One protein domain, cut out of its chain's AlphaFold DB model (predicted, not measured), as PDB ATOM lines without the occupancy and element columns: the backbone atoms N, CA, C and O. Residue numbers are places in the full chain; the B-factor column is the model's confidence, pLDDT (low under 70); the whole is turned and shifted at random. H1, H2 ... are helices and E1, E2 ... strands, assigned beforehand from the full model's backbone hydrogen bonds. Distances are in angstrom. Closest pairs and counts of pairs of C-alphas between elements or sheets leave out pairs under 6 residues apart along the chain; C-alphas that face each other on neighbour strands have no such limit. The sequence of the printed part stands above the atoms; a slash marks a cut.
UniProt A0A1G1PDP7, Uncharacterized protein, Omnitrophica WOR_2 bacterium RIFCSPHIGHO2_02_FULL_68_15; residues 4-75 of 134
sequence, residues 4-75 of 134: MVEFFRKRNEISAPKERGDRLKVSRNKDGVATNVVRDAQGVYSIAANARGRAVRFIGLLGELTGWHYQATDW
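Overview. This is residues 4 to 75 of the 134 residues of an uncharacterized protein of Omnitrophica WOR_2 bacterium RIFCSPHIGHO2_02_FULL_68_15 (UniProt A0A1G1PDP7). Two helices lie side by side and run opposite ways, the long H2 and the shorter H1, and a small hairpin of two short strands, E1 and E2, sits beyond the beginning of H2. A long link without a named element, residues 14 to 36, leads from H1 to the hairpin, and after H2 residues 67 to 75 fold back toward the end of H2 that is nearer the hairpin. The printed part has 72 residues with two named helices and two named strands, in the order H1, E1, E2, H2; the sheet has the order E1 - E2 and is antiparallel. The class is mostly helix, though under half of the residues, 34 of 72, are in named elements. The whole is only just loose, close to compact, with a radius of gyration of the C-alphas of 13.9 A and spans of 40 by 28 by 17 A.

Arrangement. Look first at E1, residues 37 to 39, and E2, residues 45 to 47, which form a hairpin with an angle of 150 degrees between their directions. Their C-alphas 37 and 47 face each other at 4.4 A. N 38 and O 46 are within hydrogen-bond range at 2.8 A, and so are N 46 and O 38 at 2.9 A. A tight link of 1 residue leads from E2 to H2, residues 49 to 66. E1 and H2 are near each other, with 5 pairs of C-alphas within 10 A but no pair within 8 A. Going outward, H2 touches H1, residues 4 to 13, with its residues 58 to 65 alone; the closest C-alphas are those of Arg 11 and Phe 58, 6.6 A apart. The two helices run opposite ways at a shallow tilt of 7 degrees, 12.0 A from centre to centre. H1 and E2 are apart. In both H1 and H2 every O i to N i+4 pair is within hydrogen-bond range.

Along the chain. Find C-alpha 37 at (235.772, 156.343, 172.991), where E1 begins its run to Arg 39. E2 runs from Tyr 45 to Ile 47. Then find C-alpha 49 at (230.116, 150.142, 175.147); from there H2 runs 25.6 A to C-alpha 66 at (237.118, 143.553, 198.822). H1 begins at C-alpha 4, at (244.346, 135.843, 194.311), and runs 14.5 A to Glu 13.

Size, cuts and confidence. The two C-alphas farthest apart are those of Val 5 and Gln 42, at 44.4 A. The printed part has no cut. The link from H1 to E1 is long, with 23 residues; the link from E1 to E2 is tight, with 5. The mean pLDDT of the printed part is 92.7, and no printed residue is under 70.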
ATOM      1  N   MET A   4     243.588 134.888 195.124       92.00
ATOM      2  CA  MET A   4     244.346 135.843 194.311       92.00
ATOM      3  C   MET A   4     244.654 135.303 192.915       92.00
ATOM      4  O   MET A   4     244.612 136.050 191.938       92.00
ATOM      5  N   VAL A   5     244.941 134.003 192.798       94.31
ATOM      6  CA  VAL A   5     245.157 133.355 191.493       94.31
ATOM      7  C   VAL A   5     243.878 133.421 190.663       94.31
ATOM      8  O   VAL A   5     243.922 133.788 189.489       94.31
ATOM      9  N   GLU A   6     242.740 133.136 191.288       94.38
ATOM     10  CA  GLU A   6     241.431 133.183 190.642       94.38
ATOM     11  C   GLU A   6     241.046 134.607 190.210       94.38
ATOM     12  O   GLU A   6     240.621 134.817 189.073       94.38
ATOM     13  N   PHE A   7     241.287 135.606 191.062       95.19
ATOM     14  CA  PHE A   7     241.102 137.014 190.711       95.19
ATOM     15  C   PHE A   7     241.919 137.407 189.471       95.19
ATOM     16  O   PHE A   7     241.386 137.986 188.521       95.19
ATOM     17  N   PHE A   8     243.213 137.065 189.434       95.19
ATOM     18  CA  PHE A   8     244.059 137.401 188.288       95.19
ATOM     19  C   PHE A   8     243.662 136.653 187.013       95.19
ATOM     20  O   PHE A   8     243.793 137.225 185.927       95.19
ATOM     21  N   ARG A   9     243.145 135.422 187.129       96.19
ATOM     22  CA  ARG A   9     242.570 134.668 186.008       96.19
ATOM     23  C   ARG A   9     241.350 135.394 185.435       96.19
ATOM     24  O   ARG A   9     241.381 135.767 184.263       96.19
ATOM     25  N   LYS A  10     240.348 135.705 186.265       96.81
ATOM     26  CA  LYS A  10     239.139 136.443 185.853       96.81
ATOM     27  C   LYS A  10     239.462 137.828 185.273       96.81
ATOM     28  O   LYS A  10     238.901 138.229 184.257       96.81
ATOM     29  N   ARG A  11     240.427 138.555 185.854       96.31
ATOM     30  CA  ARG A  11     240.926 139.828 185.294       96.31
ATOM     31  C   ARG A  11     241.512 139.632 183.892       96.31
ATOM     32  O   ARG A  11     241.337 140.482 183.024       96.31
ATOM     33  N   ASN A  12     242.253 138.551 183.660       96.38
ATOM     34  CA  ASN A  12     242.851 138.304 182.350       96.38
ATOM     35  C   ASN A  12     241.786 138.022 181.280       96.38
ATOM     36  O   ASN A  12     241.946 138.500 180.160       96.38
ATOM     37  N   GLU A  13     240.688 137.350 181.629       96.44
ATOM     38  CA  GLU A  13     239.568 137.045 180.717       96.44
ATOM     39  C   GLU A  13     238.851 138.286 180.185       96.44
ATOM     40  O   GLU A  13     238.334 138.276 179.071       96.44
ATOM     41  N   ILE A  14     238.852 139.376 180.953       96.31
ATOM     42  CA  ILE A  14     238.271 140.658 180.537       96.31
ATOM     43  C   ILE A  14     239.294 141.585 179.862       96.31
ATOM     44  O   ILE A  14     239.032 142.775 179.708       96.31
ATOM     45  N   SER A  15     240.466 141.082 179.469       95.62
ATOM     46  CA  SER A  15     241.455 141.865 178.716       95.62
ATOM     47  C   SER A  15     241.012 142.094 177.267       95.62
ATOM     48  O   SER A  15     240.226 141.338 176.702       95.62
ATOM     49  N   ALA A  16     241.558 143.131 176.640       93.44
ATOM     50  CA  ALA A  16     241.407 143.414 175.215       93.44
ATOM     51  C   ALA A  16     242.792 143.473 174.538       93.44
ATOM     52  O   ALA A  16     243.818 143.549 175.224       93.44
ATOM     53  N   PRO A  17     242.883 143.440 173.196       90.44
ATOM     54  CA  PRO A  17     244.165 143.545 172.507       90.44
ATOM     55  C   PRO A  17     244.971 144.762 172.985       90.44
ATOM     56  O   PRO A  17     244.525 145.903 172.884       90.44
ATOM     57  N   LYS A  18     246.181 144.514 173.505       87.25
ATOM     58  CA  LYS A  18     247.089 145.534 174.070       87.25
ATOM     59  C   LYS A  18     246.541 146.275 175.306       87.25
ATOM     60  O   LYS A  18     247.089 147.319 175.674       87.25
ATOM     61  N   GLU A  19     245.524 145.750 175.983       91.69
ATOM     62  CA  GLU A  19     244.897 146.335 177.173       91.69
ATOM     63  C   GLU A  19     244.603 145.244 178.214       91.69
ATOM     64  O   GLU A  19     243.774 144.365 178.001       91.69
ATOM     65  N   ARG A  20     245.308 145.286 179.352       93.88
ATOM     66  CA  ARG A  20     245.067 144.368 180.476       93.88
ATOM     67  C   ARG A  20     243.705 144.687 181.100       93.88
ATOM     68  O   ARG A  20     243.349 145.855 181.172       93.88
ATOM     69  N   GLY A  21     242.981 143.673 181.569       94.25
ATOM     70  CA  GLY A  21     241.600 143.808 182.051       94.25
ATOM     71  C   GLY A  21     241.351 144.748 183.240       94.25
ATOM     72  O   GLY A  21     240.210 145.088 183.514       94.25
ATOM     73  N   ASP A  22     242.399 145.197 183.926       95.06
ATOM     74  CA  ASP A  22     242.366 146.225 184.977       95.06
ATOM     75  C   ASP A  22     242.693 147.636 184.450       95.06
ATOM     76  O   ASP A  22     243.024 148.535 185.222       95.06
ATOM     77  N   ARG A  23     242.687 147.840 183.128       94.12
ATOM     78  CA  ARG A  23     243.003 149.118 182.484       94.12
ATOM     79  C   ARG A  23     241.898 149.515 181.520       94.12
ATOM     80  O   ARG A  23     241.434 148.703 180.730       94.12
ATOM     81  N   LEU A  24     241.591 150.806 181.511       93.81
ATOM     82  CA  LEU A  24     240.817 151.462 180.465       93.81
ATOM     83  C   LEU A  24     241.728 152.477 179.775       93.81
ATOM     84  O   LEU A  24     242.077 153.501 180.361       93.81
ATOM     85  N   LYS A  25     242.171 152.194 178.547       92.06
ATOM     86  CA  LYS A  25     242.970 153.153 177.776       92.06
ATOM     87  C   LYS A  25     242.054 154.055 176.967       92.06
ATOM     88  O   LYS A  25     241.239 153.554 176.205       92.06
ATOM     89  N   VAL A  26     242.268 155.364 177.061       91.62
ATOM     90  CA  VAL A  26     241.609 156.368 176.204       91.62
ATOM     91  C   VAL A  26     242.511 156.882 175.077       91.62
ATOM     92  O   VAL A  26     242.055 157.578 174.178       91.62
ATOM     93  N   SER A  27     243.784 156.473 175.069       88.94
ATOM     94  CA  SER A  27     244.758 156.753 174.007       88.94
ATOM     95  C   SER A  27     245.522 155.484 173.615       88.94
ATOM     96  O   SER A  27     245.999 154.749 174.486       88.94
ATOM     97  N   ARG A  28     245.677 155.226 172.311       80.81
ATOM     98  CA  ARG A  28     246.312 154.005 171.787       80.81
ATOM     99  C   ARG A  28     247.826 153.977 172.010       80.81
ATOM    100  O   ARG A  28     248.348 152.953 172.442       80.81
ATOM    101  N   ASN A  29     248.506 155.089 171.722       75.38
ATOM    102  CA  ASN A  29     249.967 155.230 171.710       75.38
ATOM    103  C   ASN A  29     250.397 156.604 172.263       75.38
ATOM    104  O   ASN A  29     249.557 157.410 172.664       75.38
ATOM    105  N   LYS A  30     251.708 156.884 172.233       72.75
ATOM    106  CA  LYS A  30     252.301 158.184 172.605       72.75
ATOM    107  C   LYS A  30     251.784 159.361 171.765       72.75
ATOM    108  O   LYS A  30     251.836 160.489 172.236       72.75
ATOM    109  N   ASP A  31     251.248 159.087 170.578       72.00
ATOM    110  CA  ASP A  31     250.756 160.103 169.638       72.00
ATOM    111  C   ASP A  31     249.363 160.641 170.012       72.00
ATOM    112  O   ASP A  31     248.832 161.528 169.352       72.00
ATOM    113  N   GLY A  32     248.748 160.100 171.072       76.62
ATOM    114  CA  GLY A  32     247.481 160.595 171.618       76.62
ATOM    115  C   GLY A  32     246.235 160.251 170.800       76.62
ATOM    116  O   GLY A  32     245.164 160.771 171.091       76.62
ATOM    117  N   VAL A  33     246.341 159.343 169.823       85.94
ATOM    118  CA  VAL A  33     245.183 158.837 169.066       85.94
ATOM    119  C   VAL A  33     244.172 158.204 170.021       85.94
ATOM    120  O   VAL A  33     244.501 157.238 170.721       85.94
ATOM    121  N   ALA A  34     242.952 158.737 170.027       89.25
ATOM    122  CA  ALA A  34     241.875 158.285 170.897       89.25
ATOM    123  C   ALA A  34     241.508 156.809 170.646       89.25
ATOM    124  O   ALA A  34     241.568 156.305 169.523       89.25
ATOM    125  N   THR A  35     241.145 156.086 171.704       92.38
ATOM    126  CA  THR A  35     240.689 154.687 171.636       92.38
ATOM    127  C   THR A  35     239.674 154.418 172.741       92.38
ATOM    128  O   THR A  35     239.671 155.130 173.737       92.38
ATOM    129  N   ASN A  36     238.820 153.398 172.581       94.75
ATOM    130  CA  ASN A  36     237.736 153.073 173.526       94.75
ATOM    131  C   ASN A  36     236.771 154.239 173.813       94.75
ATOM    132  O   ASN A  36     236.066 154.218 174.820       94.75
ATOM    133  N   VAL A  37     236.715 155.230 172.928       94.75
ATOM    134  CA  VAL A  37     235.772 156.343 172.991       94.75
ATOM    135  C   VAL A  37     235.045 156.461 171.661       94.75
ATOM    136  O   VAL A  37     235.603 156.140 170.611       94.75
ATOM    137  N   VAL A  38     233.799 156.903 171.719       94.94
ATOM    138  CA  VAL A  38     232.952 157.213 170.570       94.94
ATOM    139  C   VAL A  38     232.586 158.680 170.676       94.94
ATOM    140  O   VAL A  38     232.327 159.164 171.774       94.94
ATOM    141  N   ARG A  39     232.604 159.379 169.548       92.81
ATOM    142  CA  ARG A  39     232.230 160.785 169.467       92.81
ATOM    143  C   ARG A  39     230.851 160.900 168.834       92.81
ATOM    144  O   ARG A  39     230.612 160.255 167.814       92.81
ATOM    145  N   ASP A  40     229.966 161.680 169.440       91.12
ATOM    146  CA  ASP A  40     228.650 161.970 168.876       91.12
ATOM    147  C   ASP A  40     228.694 163.120 167.849       91.12
ATOM    148  O   ASP A  40     229.745 163.706 167.569       91.12
ATOM    149  N   ALA A  41     227.535 163.431 167.263       88.56
ATOM    150  CA  ALA A  41     227.395 164.500 166.274       88.56
ATOM    151  C   ALA A  41     227.604 165.903 166.872       88.56
ATOM    152  O   ALA A  41     227.932 166.842 166.150       88.56
ATOM    153  N   GLN A  42     227.429 166.051 168.186       86.00
ATOM    154  CA  GLN A  42     227.623 167.290 168.937       86.00
ATOM    155  C   GLN A  42     229.089 167.476 169.355       86.00
ATOM    156  O   GLN A  42     229.476 168.528 169.866       86.00
ATOM    157  N   GLY A  43     229.923 166.471 169.100       86.81
ATOM    158  CA  GLY A  43     231.343 166.482 169.380       86.81
ATOM    159  C   GLY A  43     231.715 166.121 170.811       86.81
ATOM    160  O   GLY A  43     232.859 166.357 171.207       86.81
ATOM    161  N   VAL A  44     230.781 165.543 171.560       92.62
ATOM    162  CA  VAL A  44     230.978 165.035 172.914       92.62
ATOM    163  C   VAL A  44     231.366 163.559 172.845       92.62
ATOM    164  O   VAL A  44     231.003 162.842 171.909       92.62
ATOM    165  N   TYR A  45     232.177 163.104 173.799       94.38
ATOM    166  CA  TYR A  45     232.680 161.737 173.823       94.38
ATOM    167  C   TYR A  45     231.966 160.882 174.865       94.38
ATOM    168  O   TYR A  45     231.633 161.332 175.960       94.38
ATOM    169  N   SER A  46     231.850 159.598 174.552       96.25
ATOM    170  CA  SER A  46     231.429 158.553 175.477       96.25
ATOM    171  C   SER A  46     232.419 157.402 175.441       96.25
ATOM    172  O   SER A  46     233.028 157.125 174.407       96.25
ATOM    173  N   ILE A  47     232.581 156.693 176.552       97.00
ATOM    174  CA  ILE A  47     233.331 155.439 176.577       97.00
ATOM    175  C   ILE A  47     232.572 154.407 175.738       97.00
ATOM    176  O   ILE A  47     231.378 154.177 175.931       97.00
ATOM    177  N   ALA A  48     233.272 153.757 174.810       96.06
ATOM    178  CA  ALA A  48     232.694 152.734 173.949       96.06
ATOM    179  C   ALA A  48     232.069 151.604 174.786       96.06
ATOM    180  O   ALA A  48     232.650 151.162 175.782       96.06
ATOM    181  N   ALA A  49     230.905 151.100 174.367       96.12
ATOM    182  CA  ALA A  49     230.116 150.142 175.147       96.12
ATOM    183  C   ALA A  49     230.911 148.888 175.551       96.12
ATOM    184  O   ALA A  49     230.823 148.423 176.688       96.12
ATOM    185  N   ASN A  50     231.751 148.374 174.648       95.06
ATOM    186  CA  ASN A  50     232.622 147.235 174.933       95.06
ATOM    187  C   ASN A  50     233.648 147.546 176.039       95.06
ATOM    188  O   ASN A  50     233.935 146.683 176.866       95.06
ATOM    189  N   ALA A  51     234.213 148.752 176.058       96.06
ATOM    190  CA  ALA A  51     235.210 149.187 177.028       96.06
ATOM    191  C   ALA A  51     234.585 149.480 178.391       96.06
ATOM    192  O   ALA A  51     235.092 149.006 179.406       96.06
ATOM    193  N   ARG A  52     233.424 150.147 178.398       96.38
ATOM    194  CA  ARG A  52     232.592 150.310 179.594       96.38
ATOM    195  C   ARG A  52     232.247 148.952 180.207       96.38
ATOM    196  O   ARG A  52     232.436 148.758 181.401       96.38
ATOM    197  N   GLY A  53     231.811 147.991 179.391       96.31
ATOM    198  CA  GLY A  53     231.480 146.643 179.854       96.31
ATOM    199  C   GLY A  53     232.654 145.933 180.538       96.31
ATOM    200  O   GLY A  53     232.466 145.314 181.584       96.31
ATOM    201  N   ARG A  54     233.876 146.062 180.001       96.62
ATOM    202  CA  ARG A  54     235.090 145.516 180.639       96.62
ATOM    203  C   ARG A  54     235.401 146.211 181.965       96.62
ATOM    204  O   ARG A  54     235.646 145.522 182.951       96.62
ATOM    205  N   ALA A  55     235.332 147.542 182.010       96.38
ATOM    206  CA  ALA A  55     235.582 148.314 183.227       96.38
ATOM    207  C   ALA A  55     234.600 147.949 184.352       96.38
ATOM    208  O   ALA A  55     235.025 147.658 185.466       96.38
ATOM    209  N   VAL A  56     233.299 147.869 184.050       96.44
ATOM    210  CA  VAL A  56     232.271 147.469 185.027       96.44
ATOM    211  C   VAL A  56     232.511 146.049 185.539       96.44
ATOM    212  O   VAL A  56     232.438 145.814 186.743       96.44
ATOM    213  N   ARG A  57     232.866 145.101 184.658       96.44
ATOM    214  CA  ARG A  57     233.231 143.739 185.082       96.44
ATOM    215  C   ARG A  57     234.436 143.742 186.016       96.44
ATOM    216  O   ARG A  57     234.399 143.056 187.030       96.44
ATOM    217  N   PHE A  58     235.475 144.521 185.716       96.81
ATOM    218  CA  PHE A  58     236.644 144.635 186.587       96.81
ATOM    219  C   PHE A  58     236.289 145.183 187.975       96.81
ATOM    220  O   PHE A  58     236.745 144.638 188.977       96.81
ATOM    221  N   ILE A  59     235.447 146.218 188.044       95.75
ATOM    222  CA  ILE A  59     234.981 146.766 189.323       95.75
ATOM    223  C   ILE A  59     234.185 145.706 190.102       95.75
ATOM    224  O   ILE A  59     234.380 145.569 191.305       95.75
ATOM    225  N   GLY A  60     233.364 144.899 189.421       95.38
ATOM    226  CA  GLY A  60     232.686 143.750 190.028       95.38
ATOM    227  C   GLY A  60     233.660 142.729 190.628       95.38
ATOM    228  O   GLY A  60     233.487 142.325 191.773       95.38
ATOM    229  N   LEU A  61     234.735 142.382 189.909       95.62
ATOM    230  CA  LEU A  61     235.789 141.495 190.424       95.62
ATOM    231  C   LEU A  61     236.491 142.074 191.659       95.62
ATOM    232  O   LEU A  61     236.837 141.332 192.576       95.62
ATOM    233  N   LEU A  62     236.722 143.391 191.692       94.94
ATOM    234  CA  LEU A  62     237.248 144.062 192.882       94.94
ATOM    235  C   LEU A  62     236.249 144.010 194.038       94.94
ATOM    236  O   LEU A  62     236.661 143.773 195.170       94.94
ATOM    237  N   GLY A  63     234.957 144.185 193.761       95.19
ATOM    238  CA  GLY A  63     233.893 144.052 194.751       95.19
ATOM    239  C   GLY A  63     233.842 142.659 195.375       95.19
ATOM    240  O   GLY A  63     233.822 142.546 196.597       95.19
ATOM    241  N   GLU A  64     233.945 141.600 194.563       93.12
ATOM    242  CA  GLU A  64     234.052 140.210 195.046       93.12
ATOM    243  C   GLU A  64     235.249 140.012 195.992       93.12
ATOM    244  O   GLU A  64     235.146 139.280 196.974       93.12
ATOM    245  N   LEU A  65     236.385 140.660 195.710       93.62
ATOM    246  CA  LEU A  65     237.614 140.517 196.495       93.62
ATOM    247  C   LEU A  65     237.613 141.351 197.788       93.62
ATOM    248  O   LEU A  65     238.217 140.949 198.779       93.62
ATOM    249  N   THR A  66     236.997 142.533 197.761       93.81
ATOM    250  CA  THR A  66     237.118 143.553 198.822       93.81
ATOM    251  C   THR A  66     235.852 143.733 199.653       93.81
ATOM    252  O   THR A  66     235.894 144.395 200.687       93.81
ATOM    253  N   GLY A  67     234.722 143.190 199.199       94.62
ATOM    254  CA  GLY A  67     233.398 143.490 199.741       94.62
ATOM    255  C   GLY A  67     232.851 144.856 199.311       94.62
ATOM    256  O   GLY A  67     231.821 145.284 199.823       94.62
ATOM    257  N   TRP A  68     233.519 145.573 198.399       94.69
ATOM    258  CA  TRP A  68     233.017 146.851 197.897       94.69
ATOM    259  C   TRP A  68     231.814 146.661 196.977       94.69
ATOM    260  O   TRP A  68     231.779 145.769 196.128       94.69
ATOM    261  N   HIS A  69     230.843 147.561 197.099       92.62
ATOM    262  CA  HIS A  69     229.657 147.565 196.256       92.62
ATOM    263  C   HIS A  69     229.800 148.608 195.153       92.62
ATOM    264  O   HIS A  69     229.994 149.794 195.415       92.62
ATOM    265  N   TYR A  70     229.700 148.159 193.905       93.19
ATOM    266  CA  TYR A  70     229.700 149.050 192.755       93.19
ATOM    267  C   TYR A  70     228.406 149.871 192.707       93.19
ATOM    268  O   TYR A  70     227.326 149.310 192.529       93.19
ATOM    269  N   GLN A  71     228.526 151.195 192.812       95.38
ATOM    270  CA  GLN A  71     227.416 152.136 192.663       95.38
ATOM    271  C   GLN A  71     227.413 152.719 191.250       95.38
ATOM    272  O   GLN A  71     228.159 153.644 190.948       95.38
ATOM    273  N   ALA A  72     226.596 152.163 190.353       93.69
ATOM    274  CA  ALA A  72     226.628 152.524 188.932       93.69
ATOM    275  C   ALA A  72     226.291 154.000 188.651       93.69
ATOM    276  O   ALA A  72     226.746 154.540 187.645       93.69
ATOM    277  N   THR A  73     225.506 154.632 189.525       95.56
ATOM    278  CA  THR A  73     225.090 156.040 189.432       95.56
ATOM    279  C   THR A  73     226.221 157.027 189.688       95.56
ATOM    280  O   THR A  73     226.155 158.154 189.210       95.56
ATOM    281  N   ASP A  74     227.273 156.601 190.386       94.88
ATOM    282  CA  ASP A  74     228.402 157.466 190.743       94.88
ATOM    283  C   ASP A  74     229.427 157.570 189.601       94.88
ATOM    284  O   ASP A  74     230.432 158.273 189.706       94.88
ATOM    285  N   TRP A  75     229.188 156.861 188.492       94.12
ATOM    286  CA  TRP A  75     230.081 156.798 187.343       94.12
ATOM    287  C   TRP A  75     229.456 157.450 186.116       94.12
ATOM    288  O   TRP A  75     228.387 157.059 185.651       94.12
TER     289      TRP A  75